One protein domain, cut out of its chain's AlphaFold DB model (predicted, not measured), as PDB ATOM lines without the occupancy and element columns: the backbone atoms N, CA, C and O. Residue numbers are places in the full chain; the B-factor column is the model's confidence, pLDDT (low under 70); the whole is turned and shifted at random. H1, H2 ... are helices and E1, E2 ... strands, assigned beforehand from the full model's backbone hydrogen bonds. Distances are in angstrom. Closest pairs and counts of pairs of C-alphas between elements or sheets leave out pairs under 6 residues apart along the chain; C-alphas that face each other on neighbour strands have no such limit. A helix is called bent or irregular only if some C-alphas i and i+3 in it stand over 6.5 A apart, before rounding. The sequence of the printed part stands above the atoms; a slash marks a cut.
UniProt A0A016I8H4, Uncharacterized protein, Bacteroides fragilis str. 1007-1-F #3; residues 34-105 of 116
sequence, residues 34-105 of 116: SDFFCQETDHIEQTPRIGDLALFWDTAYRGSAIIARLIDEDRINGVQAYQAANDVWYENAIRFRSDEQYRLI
ATOM      1  N   SER A  34       6.713 104.125  -8.587       76.50
ATOM      2  CA  SER A  34       6.947 104.525  -9.979       76.50
ATOM      3  C   SER A  34       7.546 105.920 -10.118       76.50
ATOM      4  O   SER A  34       7.973 106.273 -11.216       76.50
ATOM      5  N   ASP A  35       7.517 106.723  -9.059       84.69
ATOM      6  CA  ASP A  35       7.982 108.100  -9.083       84.69
ATOM      7  C   ASP A  35       9.513 108.116  -8.944       84.69
ATOM      8  O   ASP A  35      10.089 107.399  -8.124       84.69
ATOM      9  N   PHE A  36      10.189 108.928  -9.750       83.06
ATOM     10  CA  PHE A  36      11.639 109.072  -9.727       83.06
ATOM     11  C   PHE A  36      12.043 110.500 -10.074       83.06
ATOM     12  O   PHE A  36      11.325 111.208 -10.773       83.06
ATOM     13  N   PHE A  37      13.208 110.932  -9.600       84.12
ATOM     14  CA  PHE A  37      13.745 112.239  -9.966       84.12
ATOM     15  C   PHE A  37      14.371 112.194 -11.364       84.12
ATOM     16  O   PHE A  37      15.327 111.450 -11.593       84.12
ATOM     17  N   CYS A  38      13.836 112.991 -12.289       87.38
ATOM     18  CA  CYS A  38      14.324 113.120 -13.657       87.38
ATOM     19  C   CYS A  38      15.203 114.371 -13.772       87.38
ATOM     20  O   CYS A  38      14.733 115.490 -13.564       87.38
ATOM     21  N   GLN A  39      16.481 114.192 -14.112       85.44
ATOM     22  CA  GLN A  39      17.438 115.303 -14.196       85.44
ATOM     23  C   GLN A  39      17.108 116.267 -15.337       85.44
ATOM     24  O   GLN A  39      17.387 117.456 -15.248       85.44
ATOM     25  N   GLU A  40      16.529 115.755 -16.418       88.38
ATOM     26  CA  GLU A  40      16.177 116.529 -17.601       88.38
ATOM     27  C   GLU A  40      15.007 117.471 -17.370       88.38
ATOM     28  O   GLU A  40      14.954 118.533 -17.982       88.38
ATOM     29  N   THR A  41      14.062 117.081 -16.516       88.50
ATOM     30  CA  THR A  41      12.934 117.943 -16.180       88.50
ATOM     31  C   THR A  41      13.165 118.716 -14.891       88.50
ATOM     32  O   THR A  41      12.450 119.687 -14.683       88.50
ATOM     33  N   ASP A  42      14.136 118.335 -14.055       86.88
ATOM     34  CA  ASP A  42      14.318 118.850 -12.685       86.88
ATOM     35  C   ASP A  42      13.048 118.669 -11.826       86.88
ATOM     36  O   ASP A  42      12.700 119.488 -10.979       86.88
ATOM     37  N   HIS A  43      12.309 117.584 -12.084       85.88
ATOM     38  CA  HIS A  43      11.071 117.234 -11.392       85.88
ATOM     39  C   HIS A  43      11.043 115.746 -11.031       85.88
ATOM     40  O   HIS A  43      11.733 114.914 -11.625       85.88
ATOM     41  N   ILE A  44      10.168 115.397 -10.087       84.94
ATOM     42  CA  ILE A  44       9.715 114.015  -9.946       84.94
ATOM     43  C   ILE A  44       8.791 113.674 -11.112       84.94
ATOM     44  O   ILE A  44       7.762 114.317 -11.324       84.94
ATOM     45  N   GLU A  45       9.159 112.635 -11.845       91.31
ATOM     46  CA  GLU A  45       8.405 112.081 -12.957       91.31
ATOM     47  C   GLU A  45       7.964 110.658 -12.630       91.31
ATOM     48  O   GLU A  45       8.468 110.026 -11.705       91.31
ATOM     49  N   GLN A  46       7.005 110.142 -13.395       92.44
ATOM     50  CA  GLN A  46       6.526 108.775 -13.218       92.44
ATOM     51  C   GLN A  46       7.068 107.878 -14.321       92.44
ATOM     52  O   GLN A  46       6.990 108.217 -15.504       92.44
ATOM     53  N   THR A  47       7.536 106.699 -13.934       92.25
ATOM     54  CA  THR A  47       7.828 105.609 -14.864       92.25
ATOM     55  C   THR A  47       6.517 105.199 -15.545       92.25
ATOM     56  O   THR A  47       5.531 104.933 -14.842       92.25
ATOM     57  N   PRO A  48       6.450 105.191 -16.886       95.06
ATOM     58  CA  PRO A  48       5.246 104.779 -17.592       95.06
ATOM     59  C   PRO A  48       5.001 103.278 -17.422       95.06
ATOM     60  O   PRO A  48       5.939 102.504 -17.269       95.06
ATOM     61  N   ARG A  49       3.735 102.855 -17.467       94.00
ATOM     62  CA  ARG A  49       3.346 101.437 -17.512       94.00
ATOM     63  C   ARG A  49       2.931 101.044 -18.922       94.00
ATOM     64  O   ARG A  49       2.522 101.900 -19.706       94.00
ATOM     65  N   ILE A  50       2.987  99.753 -19.247       95.62
ATOM     66  CA  ILE A  50       2.500  99.248 -20.540       95.62
ATOM     67  C   ILE A  50       1.069  99.761 -20.785       95.62
ATOM     68  O   ILE A  50       0.173  99.579 -19.958       95.62
ATOM     69  N   GLY A  51       0.867 100.427 -21.924       95.75
ATOM     70  CA  GLY A  51      -0.375 101.082 -22.332       95.75
ATOM     71  C   GLY A  51      -0.458 102.587 -22.036       95.75
ATOM     72  O   GLY A  51      -1.276 103.269 -22.669       95.75
ATOM     73  N   ASP A  52       0.375 103.125 -21.140       97.31
ATOM     74  CA  ASP A  52       0.422 104.561 -20.850       97.31
ATOM     75  C   ASP A  52       0.941 105.354 -22.052       97.31
ATOM     76  O   ASP A  52       1.794 104.894 -22.813       97.31
ATOM     77  N   LEU A  53       0.447 106.588 -22.188       98.12
ATOM     78  CA  LEU A  53       1.079 107.586 -23.042       98.12
ATOM     79  C   LEU A  53       2.350 108.085 -22.346       98.12
ATOM     80  O   LEU A  53       2.306 108.497 -21.185       98.12
ATOM     81  N   ALA A  54       3.468 108.049 -23.054       98.06
ATOM     82  CA  ALA A  54       4.786 108.337 -22.528       98.06
ATOM     83  C   ALA A  54       5.621 109.130 -23.535       98.06
ATOM     84  O   ALA A  54       5.386 109.087 -24.744       98.06
ATOM     85  N   LEU A  55       6.582 109.868 -23.001       97.75
ATOM     86  CA  LEU A  55       7.628 110.543 -23.743       97.75
ATOM     87  C   LEU A  55       8.880 109.669 -23.734       97.75
ATOM     88  O   LEU A  55       9.336 109.279 -22.663       97.75
ATOM     89  N   PHE A  56       9.420 109.393 -24.917       97.88
ATOM     90  CA  PHE A  56      10.568 108.521 -25.142       97.88
ATOM     91  C   PHE A  56      11.719 109.290 -25.772       97.88
ATOM     92  O   PHE A  56      11.484 110.094 -26.677       97.88
ATOM     93  N   TRP A  57      12.949 109.032 -25.330       96.38
ATOM     94  CA  TRP A  57      14.141 109.639 -25.923       96.38
ATOM     95  C   TRP A  57      15.406 108.826 -25.655       96.38
ATOM     96  O   TRP A  57      15.536 108.148 -24.634       96.38
ATOM     97  N   ASP A  58      16.380 108.994 -26.544       94.75
ATOM     98  CA  ASP A  58      17.756 108.577 -26.302       94.75
ATOM     99  C   ASP A  58      18.563 109.765 -25.795       94.75
ATOM    100  O   ASP A  58      18.417 110.896 -26.278       94.75
ATOM    101  N   THR A  59      19.450 109.524 -24.836       90.62
ATOM    102  CA  THR A  59      20.246 110.575 -24.185       90.62
ATOM    103  C   THR A  59      21.077 111.354 -25.204       90.62
ATOM    104  O   THR A  59      21.196 112.577 -25.118       90.62
ATOM    105  N   ALA A  60      21.599 110.659 -26.219       90.56
ATOM    106  CA  ALA A  60      22.368 111.256 -27.309       90.56
ATOM    107  C   ALA A  60      21.515 112.079 -28.297       90.56
ATOM    108  O   ALA A  60      22.050 112.958 -28.976       90.56
ATOM    109  N   TYR A  61      20.202 111.830 -28.372       91.12
ATOM    110  CA  TYR A  61      19.306 112.367 -29.402       91.12
ATOM    111  C   TYR A  61      18.007 112.935 -28.819       91.12
ATOM    112  O   TYR A  61      16.923 112.749 -29.369       91.12
ATOM    113  N   ARG A  62      18.113 113.695 -27.723       90.44
ATOM    114  CA  ARG A  62      16.962 114.313 -27.040       90.44
ATOM    115  C   ARG A  62      16.048 115.142 -27.949       90.44
ATOM    116  O   ARG A  62      14.839 115.135 -27.772       90.44
ATOM    117  N   GLY A  63      16.599 115.812 -28.963       91.44
ATOM    118  CA  GLY A  63      15.813 116.584 -29.937       91.44
ATOM    119  C   GLY A  63      14.891 115.738 -30.830       91.44
ATOM    120  O   GLY A  63      14.049 116.290 -31.532       91.44
ATOM    121  N   SER A  64      15.044 114.413 -30.809       92.94
ATOM    122  CA  SER A  64      14.213 113.444 -31.532       92.94
ATOM    123  C   SER A  64      13.253 112.691 -30.609       92.94
ATOM    124  O   SER A  64      12.744 111.640 -30.996       92.94
ATOM    125  N   ALA A  65      13.014 113.208 -29.399       95.88
ATOM    126  CA  ALA A  65      12.063 112.613 -28.475       95.88
ATOM    127  C   ALA A  65      10.659 112.528 -29.093       95.88
ATOM    128  O   ALA A  65      10.243 113.401 -29.858       95.88
ATOM    129  N   ILE A  66       9.913 111.486 -28.737       97.25
ATOM    130  CA  ILE A  66       8.562 111.252 -29.253       97.25
ATOM    131  C   ILE A  66       7.569 111.023 -28.125       97.25
ATOM    132  O   ILE A  66       7.927 110.538 -27.057       97.25
ATOM    133  N   ILE A  67       6.297 111.305 -28.394       98.06
ATOM    134  CA  ILE A  67       5.192 110.942 -27.507       98.06
ATOM    135  C   ILE A  67       4.437 109.780 -28.154       98.06
ATOM    136  O   ILE A  67       3.915 109.911 -29.261       98.06
ATOM    137  N   ALA A  68       4.383 108.641 -27.474       98.31
ATOM    138  CA  ALA A  68       3.745 107.421 -27.963       98.31
ATOM    139  C   ALA A  68       3.204 106.589 -26.794       98.31
ATOM    140  O   ALA A  68       3.344 106.974 -25.637       98.31
ATOM    141  N   ARG A  69       2.553 105.454 -27.069       98.50
ATOM    142  CA  ARG A  69       2.225 104.497 -26.000       98.50
ATOM    143  C   ARG A  69       3.409 103.580 -25.725       98.50
ATOM    144  O   ARG A  69       4.052 103.153 -26.681       98.50
ATOM    145  N   LEU A  70       3.633 103.242 -24.457       98.31
ATOM    146  CA  LEU A  70       4.530 102.152 -24.069       98.31
ATOM    147  C   LEU A  70       3.873 100.818 -24.425       98.31
ATOM    148  O   LEU A  70       2.743 100.569 -24.000       98.31
ATOM    149  N   ILE A  71       4.549  99.984 -25.212       98.00
ATOM    150  CA  ILE A  71       4.036  98.661 -25.601       98.00
ATOM    151  C   ILE A  71       4.805  97.515 -24.949       98.00
ATOM    152  O   ILE A  71       4.200  96.474 -24.709       98.00
ATOM    153  N   ASP A  72       6.082  97.719 -24.623       97.50
ATOM    154  CA  ASP A  72       6.920  96.722 -23.958       97.50
ATOM    155  C   ASP A  72       8.081  97.385 -23.201       97.50
ATOM    156  O   ASP A  72       8.446  98.527 -23.488       97.50
ATOM    157  N   GLU A  73       8.669  96.675 -22.245       95.38
ATOM    158  CA  GLU A  73       9.862  97.102 -21.511       95.38
ATOM    159  C   GLU A  73      10.755  95.898 -21.189       95.38
ATOM    160  O   GLU A  73      10.271  94.836 -20.806       95.38
ATOM    161  N   ASP A  74      12.072  96.054 -21.333       94.88
ATOM    162  CA  ASP A  74      13.029  94.967 -21.096       94.88
ATOM    163  C   ASP A  74      14.407  95.510 -20.682       94.88
ATOM    164  O   ASP A  74      14.666  96.716 -20.704       94.88
ATOM    165  N   ARG A  75      15.322  94.617 -20.295       90.31
ATOM    166  CA  ARG A  75      16.726  94.932 -20.018       90.31
ATOM    167  C   ARG A  75      17.625  94.465 -21.158       90.31
ATOM    168  O   ARG A  75      18.154  93.352 -21.141       90.31
ATOM    169  N   ILE A  76      17.893  95.352 -22.107       85.19
ATOM    170  CA  ILE A  76      18.797  95.084 -23.228       85.19
ATOM    171  C   ILE A  76      20.238  95.335 -22.770       85.19
ATOM    172  O   ILE A  76      20.597  96.433 -22.352       85.19
ATOM    173  N   ASN A  77      21.086  94.302 -22.813       88.31
ATOM    174  CA  ASN A  77      22.469  94.357 -22.306       88.31
ATOM    175  C   ASN A  77      22.573  94.832 -20.838       88.31
ATOM    176  O   ASN A  77      23.539  95.486 -20.451       88.31
ATOM    177  N   GLY A  78      21.569  94.507 -20.014       85.50
ATOM    178  CA  GLY A  78      21.508  94.885 -18.595       85.50
ATOM    179  C   GLY A  78      20.997  96.306 -18.319       85.50
ATOM    180  O   GLY A  78      20.743  96.638 -17.156       85.50
ATOM    181  N   VAL A  79      20.788  97.108 -19.366       84.69
ATOM    182  CA  VAL A  79      20.257  98.474 -19.301       84.69
ATOM    183  C   VAL A  79      18.759  98.443 -19.582       84.69
ATOM    184  O   VAL A  79      18.313  97.720 -20.468       84.69
ATOM    185  N   GLN A  80      17.984  99.195 -18.804       90.75
ATOM    186  CA  GLN A  80      16.545  99.325 -19.023       90.75
ATOM    187  C   GLN A  80      16.279  99.965 -20.392       90.75
ATOM    188  O   GLN A  80      16.942 100.934 -20.752       90.75
ATOM    189  N   ALA A  81      15.318  99.425 -21.133       95.31
ATOM    190  CA  ALA A  81      14.875  99.948 -22.414       95.31
ATOM    191  C   ALA A  81      13.350  99.851 -22.523       95.31
ATOM    192  O   ALA A  81      12.722  98.960 -21.945       95.31
ATOM    193  N   TYR A  82      12.766 100.767 -23.286       97.69
ATOM    194  CA  TYR A  82      11.320 100.906 -23.417       97.69
ATOM    195  C   TYR A  82      10.921 100.906 -24.888       97.69
ATOM    196  O   TYR A  82      11.441 101.705 -25.669       97.69
ATOM    197  N   GLN A  83       9.992 100.037 -25.275       98.38
ATOM    198  CA  GLN A  83       9.487  99.973 -26.639       98.38
ATOM    199  C   GLN A  83       8.245 100.848 -26.792       98.38
ATOM    200  O   GLN A  83       7.224 100.651 -26.126       98.38
ATOM    201  N   ALA A  84       8.314 101.810 -27.703       98.00
ATOM    202  CA  ALA A  84       7.176 102.642 -28.054       98.00
ATOM    203  C   ALA A  84       6.316 101.979 -29.142       98.00
ATOM    204  O   ALA A  84       6.764 101.115 -29.891       98.00
ATOM    205  N   ALA A  85       5.073 102.439 -29.284       97.94
ATOM    206  CA  ALA A  85       4.110 101.933 -30.270       97.94
ATOM    207  C   ALA A  85       4.510 102.107 -31.753       97.94
ATOM    208  O   ALA A  85       3.753 101.716 -32.637       97.94
ATOM    209  N   ASN A  86       5.657 102.728 -32.037       96.75
ATOM    210  CA  ASN A  86       6.281 102.764 -33.362       96.75
ATOM    211  C   ASN A  86       7.281 101.609 -33.580       96.75
ATOM    212  O   ASN A  86       8.064 101.667 -34.525       96.75
ATOM    213  N   ASP A  87       7.280 100.616 -32.688       96.94
ATOM    214  CA  ASP A  87       8.165  99.450 -32.656       96.94
ATOM    215  C   ASP A  87       9.654  99.765 -32.403       96.94
ATOM    216  O   ASP A  87      10.502  98.875 -32.511       96.94
ATOM    217  N   VAL A  88       9.988 101.001 -32.012       97.06
ATOM    218  CA  VAL A  88      11.356 101.436 -31.687       97.06
ATOM    219  C   VAL A  88      11.597 101.375 -30.177       97.06
ATOM    220  O   VAL A  88      10.718 101.702 -29.378       97.06
ATOM    221  N   TRP A  89      12.807 100.961 -29.801       97.12
ATOM    222  CA  TRP A  89      13.285 100.922 -28.420       97.12
ATOM    223  C   TRP A  89      14.051 102.195 -28.073       97.12
ATOM    224  O   TRP A  89      14.858 102.656 -28.877       97.12
ATOM    225  N   TYR A  90      13.819 102.712 -26.871       97.25
ATOM    226  CA  TYR A  90      14.431 103.932 -26.354       97.25
ATOM    227  C   TYR A  90      15.091 103.683 -25.002       97.25
ATOM    228  O   TYR A  90      14.612 102.870 -24.205       97.25
ATOM    229  N   GLU A  91      16.167 104.421 -24.733       95.62
ATOM    230  CA  GLU A  91      16.880 104.381 -23.448       95.62
ATOM    231  C   GLU A  91      16.010 104.867 -22.283       95.62
ATOM    232  O   GLU A  91      16.069 104.326 -21.180       95.62
ATOM    233  N   ASN A  92      15.199 105.898 -22.523       95.88
ATOM    234  CA  ASN A  92      14.446 106.575 -21.479       95.88
ATOM    235  C   ASN A  92      12.967 106.680 -21.842       95.88
ATOM    236  O   ASN A  92      12.610 106.898 -23.005       95.88
ATOM    237  N   ALA A  93      12.116 106.590 -20.821       96.88
ATOM    238  CA  ALA A  93      10.696 106.868 -20.939       96.88
ATOM    239  C   ALA A  93      10.150 107.508 -19.655       96.88
ATOM    240  O   ALA A  93      10.458 107.067 -18.549       96.88
ATOM    241  N   ILE A  94       9.300 108.526 -19.806       96.25
ATOM    242  CA  ILE A  94       8.512 109.119 -18.711       96.25
ATOM    243  C   ILE A  94       7.044 109.149 -19.090       96.25
ATOM    244  O   ILE A  94       6.696 109.396 -20.244       96.25
ATOM    245  N   ARG A  95       6.159 108.929 -18.120       96.88
ATOM    246  CA  ARG A  95       4.721 109.074 -18.331       96.88
ATOM    247  C   ARG A  95       4.413 110.502 -18.761       96.88
ATOM    248  O   ARG A  95       4.790 111.459 -18.083       96.88
ATOM    249  N   PHE A  96       3.717 110.637 -19.884       96.81
ATOM    250  CA  PHE A  96       3.432 111.940 -20.456       96.81
ATOM    251  C   PHE A  96       2.395 112.674 -19.605       96.81
ATOM    252  O   PHE A  96       1.297 112.156 -19.380       96.81
ATOM    253  N   ARG A  97       2.731 113.886 -19.150       94.38
ATOM    254  CA  ARG A  97       1.825 114.722 -18.338       94.38
ATOM    255  C   ARG A  97       1.533 116.098 -18.928       94.38
ATOM    256  O   ARG A  97       0.473 116.653 -18.641       94.38
ATOM    257  N   SER A  98       2.447 116.667 -19.713       94.19
ATOM    258  CA  SER A  98       2.278 118.005 -20.288       94.19
ATOM    259  C   SER A  98       3.291 118.310 -21.395       94.19
ATOM    260  O   SER A  98       4.372 117.730 -21.458       94.19
ATOM    261  N   ASP A  99       2.984 119.310 -22.221       93.38
ATOM    262  CA  ASP A  99       3.909 119.832 -23.239       93.38
ATOM    263  C   ASP A  99       5.162 120.480 -22.629       93.38
ATOM    264  O   ASP A  99       6.211 120.559 -23.265       93.38
ATOM    265  N   GLU A 100       5.080 120.963 -21.388       93.44
ATOM    266  CA  GLU A 100       6.237 121.487 -20.662       93.44
ATOM    267  C   GLU A 100       7.288 120.403 -20.427       93.44
ATOM    268  O   GLU A 100       8.455 120.625 -20.738       93.44
ATOM    269  N   GLN A 101       6.858 119.219 -19.984       93.12
ATOM    270  CA  GLN A 101       7.719 118.049 -19.818       93.12
ATOM    271  C   GLN A 101       8.438 117.709 -21.136       93.12
ATOM    272  O   GLN A 101       9.650 117.506 -21.156       93.12
ATOM    273  N   TYR A 102       7.711 117.742 -22.259       94.88
ATOM    274  CA  TYR A 102       8.285 117.536 -23.590       94.88
ATOM    275  C   TYR A 102       9.330 118.591 -23.965       94.88
ATOM    276  O   TYR A 102      10.397 118.258 -24.485       94.88
ATOM    277  N   ARG A 103       9.052 119.870 -23.694       93.88
ATOM    278  CA  ARG A 103      10.001 120.953 -23.977       93.88
ATOM    279  C   ARG A 103      11.274 120.827 -23.150       93.88
ATOM    280  O   ARG A 103      12.341 120.987 -23.721       93.88
ATOM    281  N   LEU A 104      11.172 120.505 -21.862       93.31
ATOM    282  CA  LEU A 104      12.341 120.336 -20.991       93.31
ATOM    283  C   LEU A 104      13.246 119.194 -21.470       93.31
ATOM    284  O   LEU A 104      14.458 119.351 -21.540       93.31
ATOM    285  N   ILE A 105      12.652 118.081 -21.908       93.00
ATOM    286  CA  ILE A 105      13.405 116.948 -22.459       93.00
ATOM    287  C   ILE A 105      14.083 117.312 -23.784       93.00
ATOM    288  O   ILE A 105      15.243 116.970 -24.000       93.00
TER     289      ILE A 105
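This is residues 34 to 105 of the 116 residues of an uncharacterized protein of Bacteroides fragilis str. 1007-1-F #3 (UniProt A0A016I8H4). A small sheet of four strands, E5, E4, E3 and E6, is curled like part of a barrel, with its two edge strands E5 and E6 coming close to each other where Tyr 82 and Ala 93 stand. The short helix H2 packs over E3, the hairpin of E1 and E2 stands beside E6 with Gln 46 close to Arg 95, and the short, irregular H1 only grazes the sheet. The printed part has 72 residues with two named helices and six named strands, in the order E1, E2, E3, H1, E4, E5, E6, H2. Both sheets, E5 E4 E3 E6 and E1 E2, are antiparallel, and the class is mixed, helices and strands. The whole is compact, with a radius of gyration of the C-alphas of 11.1 A, and rounded, spanning 28 by 24 by 22 A.

Start with E4, residues 66 to 76, the longest strand at 20.1 A; it bends by 97 degrees at residue 69. Beside it look for E5, residues 79 to 84, 16.3 A, and E3, residues 53 to 57, 13.5 A, then E6, residues 92 to 95, 10.5 A. Find C-alpha 35 at (7.982, 108.100, -9.083), where E1, residues 35 to 38, begins; E2, residues 43 to 46, follows. H1 takes residues 59 to 64, irregular, with C-alphas 60 and 63 8.8 A apart. H2, residues 99 to 105, runs 10.0 A to C-alpha 105 at (13.405, 116.948, -22.459).

In the strongly twisted sheet, E4 pairs with E3 over its residues 66 to 69, where N 54 and O 68 are 2.8 A apart. Past the bend it pairs with E5 over residues 70 to 76, a hairpin with N 81 and O 74 at 2.8 A. On its other side E3 has E6, with N 55 and O 94 at 2.8 A. H2 is on the sheet at a height of 9.8 A, over E3 and along the strands at 19 degrees on the local plane; the closest C-alphas, Leu 55 and Tyr 102, are 7.0 A apart. H1 and H2 are close but not clearly touching, Arg 62 and Ile 105 having the closest C-alphas at 6.4 A. In the hairpin of E1 and E2, N 36 and O 45 are 2.8 A apart; the closest C-alphas of E2 and E6, Gln 46 and Arg 95, are 5.4 A apart. E1 and E3 are apart. Every O i to N i+4 pair is within hydrogen-bond range in H2; H1 has 0 of 2, and 1 of 3 O i to N i+3 pairs.

The two C-alphas farthest apart, those of Asn 77 and Glu 100, are 31.7 A apart. The printed part has no cut, and no link is long. The mean pLDDT of the printed part is 93.2, and no printed residue is under 70.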